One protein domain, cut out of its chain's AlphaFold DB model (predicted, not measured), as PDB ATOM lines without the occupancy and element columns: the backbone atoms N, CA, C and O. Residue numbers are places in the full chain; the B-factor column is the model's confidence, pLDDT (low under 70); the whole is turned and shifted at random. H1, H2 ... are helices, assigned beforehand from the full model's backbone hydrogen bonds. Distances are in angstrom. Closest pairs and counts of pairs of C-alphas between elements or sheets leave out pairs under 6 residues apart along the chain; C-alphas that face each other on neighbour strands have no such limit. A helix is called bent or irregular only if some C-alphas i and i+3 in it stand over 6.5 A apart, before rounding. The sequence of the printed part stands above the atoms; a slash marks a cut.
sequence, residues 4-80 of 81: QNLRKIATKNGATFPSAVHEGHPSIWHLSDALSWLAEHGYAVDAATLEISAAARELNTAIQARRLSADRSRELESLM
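Overview. This is residues 4 to 80 of the 81 residues of an uncharacterized protein of Salinisphaera japonica YTM-1 (UniProt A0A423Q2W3). One long helix, H3, folds back on the shorter helix H2 to make a lopsided helical hairpin, and the far part of H3 runs on well past H2 and turns a corner into the short helix H4. On the side of H2 away from H3 lie the short helix H1 and a long loop, residues 13 to 30; H3 runs roughly along the longest dimension of the whole, and residues 59 to 64, 66 to 72 and 74 to 80 stick out free. The printed part has 77 residues with four named helices, in the order H1, H2, H3, H4, and no named strand, and its class is all helix. It is loose, with a radius of gyration of the C-alphas of 15.0 A, and elongated, spanning 43 by 27 by 20 A.

Along the chain. The longest helix is H3, residues 47 to 67, with 21 residues and 30.6 A from first to last C-alpha. It begins at Ala 47, whose C-alpha stands at (40.337, 36.988, 243.132), and ends at Arg 67, whose C-alpha stands at (36.994, 64.808, 255.348). Before it in the chain comes H2, residues 31 to 40, from Leu 31 to Glu 40, 14.3 A long. After H3 comes H4, residues 70 to 78, 12.5 A long, which ends at Ser 78 with its C-alpha at (26.436, 59.993, 269.740). H1, residues 4 to 12, is 12.2 A long and begins with the C-alpha of Gln 4 at (18.424, 42.996, 238.000). No helix is bent or irregular.

Arrangement. H3 touches H2, with 8 pairs of C-alphas within 8 A, and it does so with its residues 50 to 57 alone. The closest C-alphas of the two helices are those of Ser 32 and Ser 53, 4.9 A apart. They run opposite ways at a shallow tilt of 34.8 degrees, only just short of steep, and their centres are 14.0 A apart. H2 and H3 form a helical hairpin, joined by a short link of 6 residues. At the other end of H3 a tight link of 2 residues leads to H4, and H3 and H4 are only just apart, with their closest C-alphas at 8.4 A. H4 touches no helix, and it is apart from H2 and from H1. H1 touches no helix either: it is apart from H2 and from H3. In H1, H2, H3 and H4 every O i to N i+4 pair of backbone atoms is within hydrogen-bond range.

Size, cuts and confidence. The two C-alphas farthest apart are those of Gly 42, in the link from H2 to H3, and Asp 71, in H4, at 43.5 A. The first and last printed C-alphas, those of Gln 4 and Met 80, are 32.3 A apart. Of the stretches that stand free, residues 59 to 64 belong to H3; of residues 66 to 72, 70 to 72 belong to H4, and of residues 74 to 80, 74 to 78 belong to H4. The body without these stretches has 57 residues, spans 38 by 27 by 19 A and has a radius of gyration of 11.9 A. The link from H1 to H2 is long: its 18 residues, 13 to 30, hold no named element, and their C-alphas lie 2 to 16 A from the mean of all C-alphas. The printed part has no cut between residues 4 and 80, in a full chain of 81 residues. The mean pLDDT of the printed part is 93.1, and no printed residue is under 70.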
ATOM      1  N   GLN A   4      19.647  43.722 237.655       86.88
ATOM      2  CA  GLN A   4      18.424  42.996 238.000       86.88
ATOM      3  C   GLN A   4      18.728  41.648 238.668       86.88
ATOM      4  O   GLN A   4      18.042  41.280 239.621       86.88
ATOM      5  N   ASN A   5      19.769  40.941 238.209       89.06
ATOM      6  CA  ASN A   5      20.202  39.690 238.828       89.06
ATOM      7  C   ASN A   5      20.712  39.921 240.257       89.06
ATOM      8  O   ASN A   5      20.295  39.220 241.174       89.06
ATOM      9  N   LEU A   6      21.537  40.954 240.464       87.50
ATOM     10  CA  LEU A   6      22.049  41.299 241.792       87.50
ATOM     11  C   LEU A   6      20.914  41.665 242.757       87.50
ATOM     12  O   LEU A   6      20.867  41.152 243.870       87.50
ATOM     13  N   ARG A   7      19.933  42.462 242.307       88.50
ATOM     14  CA  ARG A   7      18.748  42.779 243.121       88.50
ATOM     15  C   ARG A   7      17.963  41.526 243.508       88.50
ATOM     16  O   ARG A   7      17.518  41.417 244.647       88.50
ATOM     17  N   LYS A   8      17.791  40.583 242.577       92.00
ATOM     18  CA  LYS A   8      17.111  39.308 242.850       92.00
ATOM     19  C   LYS A   8      17.855  38.496 243.915       92.00
ATOM     20  O   LYS A   8      17.206  37.952 244.802       92.00
ATOM     21  N   ILE A   9      19.187  38.443 243.846       93.12
ATOM     22  CA  ILE A   9      20.031  37.774 244.848       93.12
ATOM     23  C   ILE A   9      19.884  38.450 246.213       93.12
ATOM     24  O   ILE A   9      19.572  37.760 247.179       93.12
ATOM     25  N   ALA A  10      20.021  39.775 246.279       91.31
ATOM     26  CA  ALA A  10      19.905  40.527 247.526       91.31
ATOM     27  C   ALA A  10      18.524  40.347 248.179       91.31
ATOM     28  O   ALA A  10      18.428  40.022 249.354       91.31
ATOM     29  N   THR A  11      17.447  40.456 247.391       90.75
ATOM     30  CA  THR A  11      16.069  40.306 247.897       90.75
ATOM     31  C   THR A  11      15.805  38.887 248.405       90.75
ATOM     32  O   THR A  11      15.149  38.706 249.425       90.75
ATOM     33  N   LYS A  12      16.318  37.863 247.706       94.19
ATOM     34  CA  LYS A  12      16.131  36.459 248.101       94.19
ATOM     35  C   LYS A  12      16.925  36.096 249.360       94.19
ATOM     36  O   LYS A  12      16.483  35.236 250.114       94.19
ATOM     37  N   ASN A  13      18.079  36.724 249.571       93.56
ATOM     38  CA  ASN A  13      19.012  36.380 250.642       93.56
ATOM     39  C   ASN A  13      19.156  37.509 251.673       93.56
ATOM     40  O   ASN A  13      20.208  37.633 252.285       93.56
ATOM     41  N   GLY A  14      18.125  38.335 251.882       89.81
ATOM     42  CA  GLY A  14      18.231  39.559 252.692       89.81
ATOM     43  C   GLY A  14      18.685  39.361 254.146       89.81
ATOM     44  O   GLY A  14      19.154  40.307 254.758       89.81
ATOM     45  N   ALA A  15      18.587  38.144 254.690       92.19
ATOM     46  CA  ALA A  15      19.092  37.822 256.025       92.19
ATOM     47  C   ALA A  15      20.625  37.690 256.096       92.19
ATOM     48  O   ALA A  15      21.192  37.845 257.172       92.19
ATOM     49  N   THR A  16      21.291  37.367 254.981       94.81
ATOM     50  CA  THR A  16      22.746  37.133 254.938       94.81
ATOM     51  C   THR A  16      23.470  38.036 253.950       94.81
ATOM     52  O   THR A  16      24.666  38.259 254.097       94.81
ATOM     53  N   PHE A  17      22.771  38.542 252.932       95.19
ATOM     54  CA  PHE A  17      23.328  39.471 251.961       95.19
ATOM     55  C   PHE A  17      23.658  40.803 252.649       95.19
ATOM     56  O   PHE A  17      22.870  41.259 253.480       95.19
ATOM     57  N   PRO A  18      24.784  41.456 252.313       94.94
ATOM     58  CA  PRO A  18      25.176  42.701 252.960       94.94
ATOM     59  C   PRO A  18      24.119  43.798 252.803       94.94
ATOM     60  O   PRO A  18      23.540  43.993 251.727       94.94
ATOM     61  N   SER A  19      23.914  44.556 253.880       91.75
ATOM     62  CA  SER A  19      23.051  45.734 253.876       91.75
ATOM     63  C   SER A  19      23.549  46.769 252.870       91.75
ATOM     64  O   SER A  19      24.752  46.947 252.656       91.75
ATOM     65  N   ALA A  20      22.611  47.466 252.233       91.50
ATOM     66  CA  ALA A  20      22.963  48.571 251.360       91.50
ATOM     67  C   ALA A  20      23.459  49.756 252.199       91.50
ATOM     68  O   ALA A  20      22.886  50.088 253.231       91.50
ATOM     69  N   VAL A  21      24.489  50.441 251.706       90.25
ATOM     70  CA  VAL A  21      24.922  51.749 252.225       90.25
ATOM     71  C   VAL A  21      23.823  52.790 252.003       90.25
ATOM     72  O   VAL A  21      23.656  53.719 252.787       90.25
ATOM     73  N   HIS A  22      23.065  52.635 250.916       89.38
ATOM     74  CA  HIS A  22      21.894  53.444 250.622       89.38
ATOM     75  C   HIS A  22      20.769  52.564 250.083       89.38
ATOM     76  O   HIS A  22      20.904  51.951 249.019       89.38
ATOM     77  N   GLU A  23      19.644  52.540 250.790       85.00
ATOM     78  CA  GLU A  23      18.405  51.915 250.333       85.00
ATOM     79  C   GLU A  23      17.554  52.937 249.566       85.00
ATOM     80  O   GLU A  23      16.735  53.653 250.132       85.00
ATOM     81  N   GLY A  24      17.775  53.031 248.252       83.06
ATOM     82  CA  GLY A  24      17.015  53.916 247.364       83.06
ATOM     83  C   GLY A  24      16.868  53.369 245.947       83.06
ATOM     84  O   GLY A  24      17.040  52.171 245.700       83.06
ATOM     85  N   HIS A  25      16.553  54.250 244.993       83.19
ATOM     86  CA  HIS A  25      16.518  53.929 243.565       83.19
ATOM     87  C   HIS A  25      17.567  54.763 242.801       83.19
ATOM     88  O   HIS A  25      17.249  55.861 242.349       83.19
ATOM     89  N   PRO A  26      18.807  54.262 242.627       84.38
ATOM     90  CA  PRO A  26      19.270  52.897 242.901       84.38
ATOM     91  C   PRO A  26      19.745  52.662 244.342       84.38
ATOM     92  O   PRO A  26      20.208  53.576 245.014       84.38
ATOM     93  N   SER A  27      19.702  51.400 244.776       87.44
ATOM     94  CA  SER A  27      20.365  50.962 246.005       87.44
ATOM     95  C   SER A  27      21.874  50.854 245.777       87.44
ATOM     96  O   SER A  27      22.310  50.508 244.672       87.44
ATOM     97  N   ILE A  28      22.664  51.153 246.809       89.81
ATOM     98  CA  ILE A  28      24.130  51.209 246.736       89.81
ATOM     99  C   ILE A  28      24.722  50.267 247.781       89.81
ATOM    100  O   ILE A  28      24.394  50.377 248.957       89.81
ATOM    101  N   TRP A  29      25.630  49.388 247.363       91.62
ATOM    102  CA  TRP A  29      26.385  48.486 248.238       91.62
ATOM    103  C   TRP A  29      27.881  48.760 248.125       91.62
ATOM    104  O   TRP A  29      28.359  49.206 247.078       91.62
ATOM    105  N   HIS A  30      28.635  48.420 249.168       93.38
ATOM    106  CA  HIS A  30      30.073  48.249 249.018       93.38
ATOM    107  C   HIS A  30      30.348  47.022 248.151       93.38
ATOM    108  O   HIS A  30      29.869  45.923 248.431       93.38
ATOM    109  N   LEU A  31      31.130  47.214 247.087       94.81
ATOM    110  CA  LEU A  31      31.448  46.141 246.149       94.81
ATOM    111  C   LEU A  31      32.164  44.976 246.845       94.81
ATOM    112  O   LEU A  31      31.816  43.833 246.576       94.81
ATOM    113  N   SER A  32      33.092  45.262 247.764       96.81
ATOM    114  CA  SER A  32      33.822  44.231 248.510       96.81
ATOM    115  C   SER A  32      32.888  43.297 249.271       96.81
ATOM    116  O   SER A  32      33.036  42.090 249.175       96.81
ATOM    117  N   ASP A  33      31.881  43.839 249.964       95.75
ATOM    118  CA  ASP A  33      30.955  43.038 250.769       95.75
ATOM    119  C   ASP A  33      30.098  42.135 249.881       95.75
ATOM    120  O   ASP A  33      29.911  40.954 250.167       95.75
ATOM    121  N   ALA A  34      29.612  42.676 248.759       94.94
ATOM    122  CA  ALA A  34      28.836  41.900 247.803       94.94
ATOM    123  C   ALA A  34      29.678  40.792 247.147       94.94
ATOM    124  O   ALA A  34      29.183  39.682 246.964       94.94
ATOM    125  N   LEU A  35      30.936  41.074 246.788       96.19
ATOM    126  CA  LEU A  35      31.830  40.090 246.174       96.19
ATOM    127  C   LEU A  35      32.266  39.003 247.162       96.19
ATOM    128  O   LEU A  35      32.246  37.834 246.782       96.19
ATOM    129  N   SER A  36      32.592  39.355 248.409       97.06
ATOM    130  CA  SER A  36      32.896  38.378 249.463       97.06
ATOM    131  C   SER A  36      31.719  37.435 249.686       97.06
ATOM    132  O   SER A  36      31.881  36.220 249.605       97.06
ATOM    133  N   TRP A  37      30.510  37.988 249.836       97.19
ATOM    134  CA  TRP A  37      29.301  37.185 250.001       97.19
ATOM    135  C   TRP A  37      29.074  36.242 248.812       97.19
ATOM    136  O   TRP A  37      28.761  35.066 248.991       97.19
ATOM    137  N   LEU A  38      29.256  36.731 247.579       95.94
ATOM    138  CA  LEU A  38      29.125  35.910 246.374       95.94
ATOM    139  C   LEU A  38      30.154  34.767 246.352       95.94
ATOM    140  O   LEU A  38      29.784  33.631 246.055       95.94
ATOM    141  N   ALA A  39      31.413  35.035 246.696       96.50
ATOM    142  CA  ALA A  39      32.451  34.008 246.756       96.50
ATOM    143  C   ALA A  39      32.120  32.925 247.802       96.50
ATOM    144  O   ALA A  39      32.181  31.733 247.496       96.50
ATOM    145  N   GLU A  40      31.678  33.329 248.997       97.12
ATOM    146  CA  GLU A  40      31.262  32.423 250.082       97.12
ATOM    147  C   GLU A  40      30.075  31.527 249.695       97.12
ATOM    148  O   GLU A  40      29.963  30.396 250.165       97.12
ATOM    149  N   HIS A  41      29.207  32.005 248.798       95.94
ATOM    150  CA  HIS A  41      28.020  31.283 248.335       95.94
ATOM    151  C   HIS A  41      28.236  30.557 246.991       95.94
ATOM    152  O   HIS A  41      27.269  30.180 246.323       95.94
ATOM    153  N   GLY A  42      29.495  30.338 246.591       95.25
ATOM    154  CA  GLY A  42      29.864  29.488 245.452       95.25
ATOM    155  C   GLY A  42      29.753  30.154 244.079       95.25
ATOM    156  O   GLY A  42      29.797  29.467 243.055       95.25
ATOM    157  N   TYR A  43      29.610  31.478 244.022       94.94
ATOM    158  CA  TYR A  43      29.667  32.206 242.759       94.94
ATOM    159  C   TYR A  43      31.120  32.426 242.334       94.94
ATOM    160  O   TYR A  43      31.985  32.740 243.147       94.94
ATOM    161  N   ALA A  44      31.380  32.319 241.029       95.06
ATOM    162  CA  ALA A  44      32.684  32.651 240.472       95.06
ATOM    163  C   ALA A  44      32.952  34.156 240.627       95.06
ATOM    164  O   ALA A  44      32.286  34.987 240.001       95.06
ATOM    165  N   VAL A  45      33.936  34.484 241.458       95.88
ATOM    166  CA  VAL A  45      34.444  35.835 241.685       95.88
ATOM    167  C   VAL A  45      35.934  35.821 241.374       95.88
ATOM    168  O   VAL A  45      36.664  34.947 241.835       95.88
ATOM    169  N   ASP A  46      36.376  36.778 240.565       97.19
ATOM    170  CA  ASP A  46      37.792  36.953 240.267       97.19
ATOM    171  C   ASP A  46      38.539  37.442 241.517       97.19
ATOM    172  O   ASP A  46      38.156  38.446 242.126       97.19
ATOM    173  N   ALA A  47      39.600  36.727 241.898       96.50
ATOM    174  CA  ALA A  47      40.337  36.988 243.132       96.50
ATOM    175  C   ALA A  47      40.984  38.381 243.133       96.50
ATOM    176  O   ALA A  47      40.913  39.085 244.140       96.50
ATOM    177  N   ALA A  48      41.532  38.812 241.991       97.75
ATOM    178  CA  ALA A  48      42.123  40.142 241.860       97.75
ATOM    179  C   ALA A  48      41.061  41.240 242.019       97.75
ATOM    180  O   ALA A  48      41.281  42.234 242.706       97.75
ATOM    181  N   THR A  49      39.873  41.051 241.445       97.25
ATOM    182  CA  THR A  49      38.747  41.979 241.615       97.25
ATOM    183  C   THR A  49      38.297  42.062 243.075       97.25
ATOM    184  O   THR A  49      38.029  43.163 243.563       97.25
ATOM    185  N   LEU A  50      38.230  40.930 243.785       97.56
ATOM    186  CA  LEU A  50      37.900  40.910 245.211       97.56
ATOM    187  C   LEU A  50      38.938  41.696 246.026       97.56
ATOM    188  O   LEU A  50      38.556  42.604 246.768       97.56
ATOM    189  N   GLU A  51      40.226  41.422 245.821       98.19
ATOM    190  CA  GLU A  51      41.336  42.115 246.488       98.19
ATOM    191  C   GLU A  51      41.307  43.630 246.225       98.19
ATOM    192  O   GLU A  51      41.299  44.433 247.160       98.19
ATOM    193  N   ILE A  52      41.193  44.036 244.956       98.38
ATOM    194  CA  ILE A  52      41.125  45.450 244.563       98.38
ATOM    195  C   ILE A  52      39.903  46.127 245.191       98.38
ATOM    196  O   ILE A  52      39.995  47.268 245.646       98.38
ATOM    197  N   SER A  53      38.754  45.447 245.237       97.75
ATOM    198  CA  SER A  53      37.540  46.013 245.831       97.75
ATOM    199  C   SER A  53      37.673  46.233 247.341       97.75
ATOM    200  O   SER A  53      37.164  47.237 247.850       97.75
ATOM    201  N   ALA A  54      38.383  45.343 248.043       97.75
ATOM    202  CA  ALA A  54      38.677  45.480 249.465       97.75
ATOM    203  C   ALA A  54      39.620  46.668 249.714       97.75
ATOM    204  O   ALA A  54      39.260  47.590 250.450       97.75
ATOM    205  N   ALA A  55      40.748  46.730 248.997       98.06
ATOM    206  CA  ALA A  55      41.703  47.836 249.100       98.06
ATOM    207  C   ALA A  55      41.063  49.196 248.755       98.06
ATOM    208  O   ALA A  55      41.261  50.197 249.450       98.06
ATOM    209  N   ALA A  56      40.232  49.244 247.709       97.50
ATOM    210  CA  ALA A  56      39.511  50.456 247.330       97.50
ATOM    211  C   ALA A  56      38.544  50.919 248.429       97.50
ATOM    212  O   ALA A  56      38.414  52.123 248.667       97.50
ATOM    213  N   ARG A  57      37.864  49.996 249.121       95.81
ATOM    214  CA  ARG A  57      36.975  50.342 250.237       95.81
ATOM    215  C   ARG A  57      37.747  50.921 251.418       95.81
ATOM    216  O   ARG A  57      37.299  51.930 251.969       95.81
ATOM    217  N   GLU A  58      38.872  50.320 251.790       96.06
ATOM    218  CA  GLU A  58      39.729  50.817 252.874       96.06
ATOM    219  C   GLU A  58      40.184  52.251 252.587       96.06
ATOM    220  O   GLU A  58      39.980  53.153 253.406       96.06
ATOM    221  N   LEU A  59      40.694  52.493 251.376       96.88
ATOM    222  CA  LEU A  59      41.139  53.819 250.961       96.88
ATOM    223  C   LEU A  59      39.987  54.831 250.920       96.88
ATOM    224  O   LEU A  59      40.121  55.941 251.438       96.88
ATOM    225  N   ASN A  60      38.844  54.459 250.338       94.19
ATOM    226  CA  ASN A  60      37.668  55.328 250.280       94.19
ATOM    227  C   ASN A  60      37.203  55.726 251.683       94.19
ATOM    228  O   ASN A  60      36.924  56.903 251.921       94.19
ATOM    229  N   THR A  61      37.172  54.768 252.610       92.06
ATOM    230  CA  THR A  61      36.801  55.000 254.011       92.06
ATOM    231  C   THR A  61      37.788  55.944 254.685       92.06
ATOM    232  O   THR A  61      37.370  56.942 255.267       92.06
ATOM    233  N   ALA A  62      39.093  55.704 254.537       94.56
ATOM    234  CA  ALA A  62      40.126  56.569 255.102       94.56
ATOM    235  C   ALA A  62      40.045  58.007 254.554       94.56
ATOM    236  O   ALA A  62      40.169  58.974 255.309       94.56
ATOM    237  N   ILE A  63      39.790  58.173 253.251       95.06
ATOM    238  CA  ILE A  63      39.604  59.493 252.633       95.06
ATOM    239  C   ILE A  63      38.361  60.190 253.196       95.06
ATOM    240  O   ILE A  63      38.434  61.381 253.502       95.06
ATOM    241  N   GLN A  64      37.231  59.487 253.344       91.56
ATOM    242  CA  GLN A  64      36.018  60.095 253.903       91.56
ATOM    243  C   GLN A  64      36.173  60.433 255.387       91.56
ATOM    244  O   GLN A  64      35.792  61.528 255.790       91.56
ATOM    245  N   ALA A  65      36.806  59.564 256.178       89.81
ATOM    246  CA  ALA A  65      37.094  59.830 257.586       89.81
ATOM    247  C   ALA A  65      37.937  61.104 257.755       89.81
ATOM    248  O   ALA A  65      37.639  61.938 258.601       89.81
ATOM    249  N   ARG A  66      38.930  61.322 256.880       91.38
ATOM    250  CA  ARG A  66      39.739  62.555 256.875       91.38
ATOM    251  C   ARG A  66      38.966  63.814 256.474       91.38
ATOM    252  O   ARG A  66      39.414  64.912 256.791       91.38
ATOM    253  N   ARG A  67      37.862  63.680 255.735       92.06
ATOM    254  CA  ARG A  67      36.994  64.808 255.348       92.06
ATOM    255  C   ARG A  67      36.002  65.179 256.445       92.06
ATOM    256  O   ARG A  67      35.447  66.275 256.407       92.06
ATOM    257  N   LEU A  68      35.765  64.279 257.393       92.38
ATOM    258  CA  LEU A  68      34.876  64.506 258.518       92.38
ATOM    259  C   LEU A  68      35.583  65.372 259.567       92.38
ATOM    260  O   LEU A  68      36.703  65.073 259.976       92.38
ATOM    261  N   SER A  69      34.943  66.455 260.015       92.25
ATOM    262  CA  SER A  69      35.469  67.221 261.147       92.25
ATOM    263  C   SER A  69      35.327  66.418 262.439       92.25
ATOM    264  O   SER A  69      34.378  65.650 262.603       92.25
ATOM    265  N   ALA A  70      36.241  66.624 263.391       89.88
ATOM    266  CA  ALA A  70      36.196  65.929 264.677       89.88
ATOM    267  C   ALA A  70      34.884  66.191 265.443       89.88
ATOM    268  O   ALA A  70      34.357  65.280 266.077       89.88
ATOM    269  N   ASP A  71      34.333  67.408 265.352       92.62
ATOM    270  CA  ASP A  71      33.039  67.751 265.959       92.62
ATOM    271  C   ASP A  71      31.889  66.952 265.342       92.62
ATOM    272  O   ASP A  71      31.076  66.384 266.067       92.62
ATOM    273  N   ARG A  72      31.857  66.842 264.008       91.12
ATOM    274  CA  ARG A  72      30.821  66.073 263.311       91.12
ATOM    275  C   ARG A  72      30.974  64.567 263.533       91.12
ATOM    276  O   ARG A  72      29.963  63.885 263.632       91.12
ATOM    277  N   SER A  73      32.198  64.048 263.653       90.19
ATOM    278  CA  SER A  73      32.424  62.639 264.021       90.19
ATOM    279  C   SER A  73      31.812  62.322 265.381       90.19
ATOM    280  O   SER A  73      31.014  61.398 265.484       90.19
ATOM    281  N   ARG A  74      32.093  63.151 266.398       91.88
ATOM    282  CA  ARG A  74      31.520  62.988 267.742       91.88
ATOM    283  C   ARG A  74      29.995  63.081 267.749       91.88
ATOM    284  O   ARG A  74      29.339  62.304 268.434       91.88
ATOM    285  N   GLU A  75      29.434  64.026 266.993       93.62
ATOM    286  CA  GLU A  75      27.982  64.169 266.834       93.62
ATOM    287  C   GLU A  75      27.368  62.884 266.258       93.62
ATOM    288  O   GLU A  75      26.418  62.353 266.827       93.62
ATOM    289  N   LEU A  76      27.942  62.342 265.180       91.31
ATOM    290  CA  LEU A  76      27.459  61.109 264.554       91.31
ATOM    291  C   LEU A  76      27.612  59.886 265.467       91.31
ATOM    292  O   LEU A  76      26.682  59.092 265.560       91.31
ATOM    293  N   GLU A  77      28.737  59.753 266.174       90.31
ATOM    294  CA  GLU A  77      28.963  58.673 267.147       90.31
ATOM    295  C   GLU A  77      27.907  58.682 268.260       90.31
ATOM    296  O   GLU A  77      27.421  57.624 268.653       90.31
ATOM    297  N   SER A  78      27.482  59.867 268.715       94.56
ATOM    298  CA  SER A  78      26.436  59.993 269.740       94.56
ATOM    299  C   SER A  78      25.053  59.511 269.282       94.56
ATOM    300  O   SER A  78      24.246  59.116 270.116       94.56
ATOM    301  N   LEU A  79      24.781  59.518 267.971       93.50
ATOM    302  CA  LEU A  79      23.523  59.026 267.395       93.50
ATOM    303  C   LEU A  79      23.500  57.499 267.228       93.50
ATOM    304  O   LEU A  79      22.445  56.938 266.934       93.50
ATOM    305  N   MET A  80      24.654  56.837 267.358       86.00
ATOM    306  CA  MET A  80      24.802  55.391 267.177       86.00
ATOM    307  C   MET A  80      24.836  54.606 268.501       86.00
ATOM    308  O   MET A  80      24.817  53.376 268.451       86.00
TER     309      MET A  80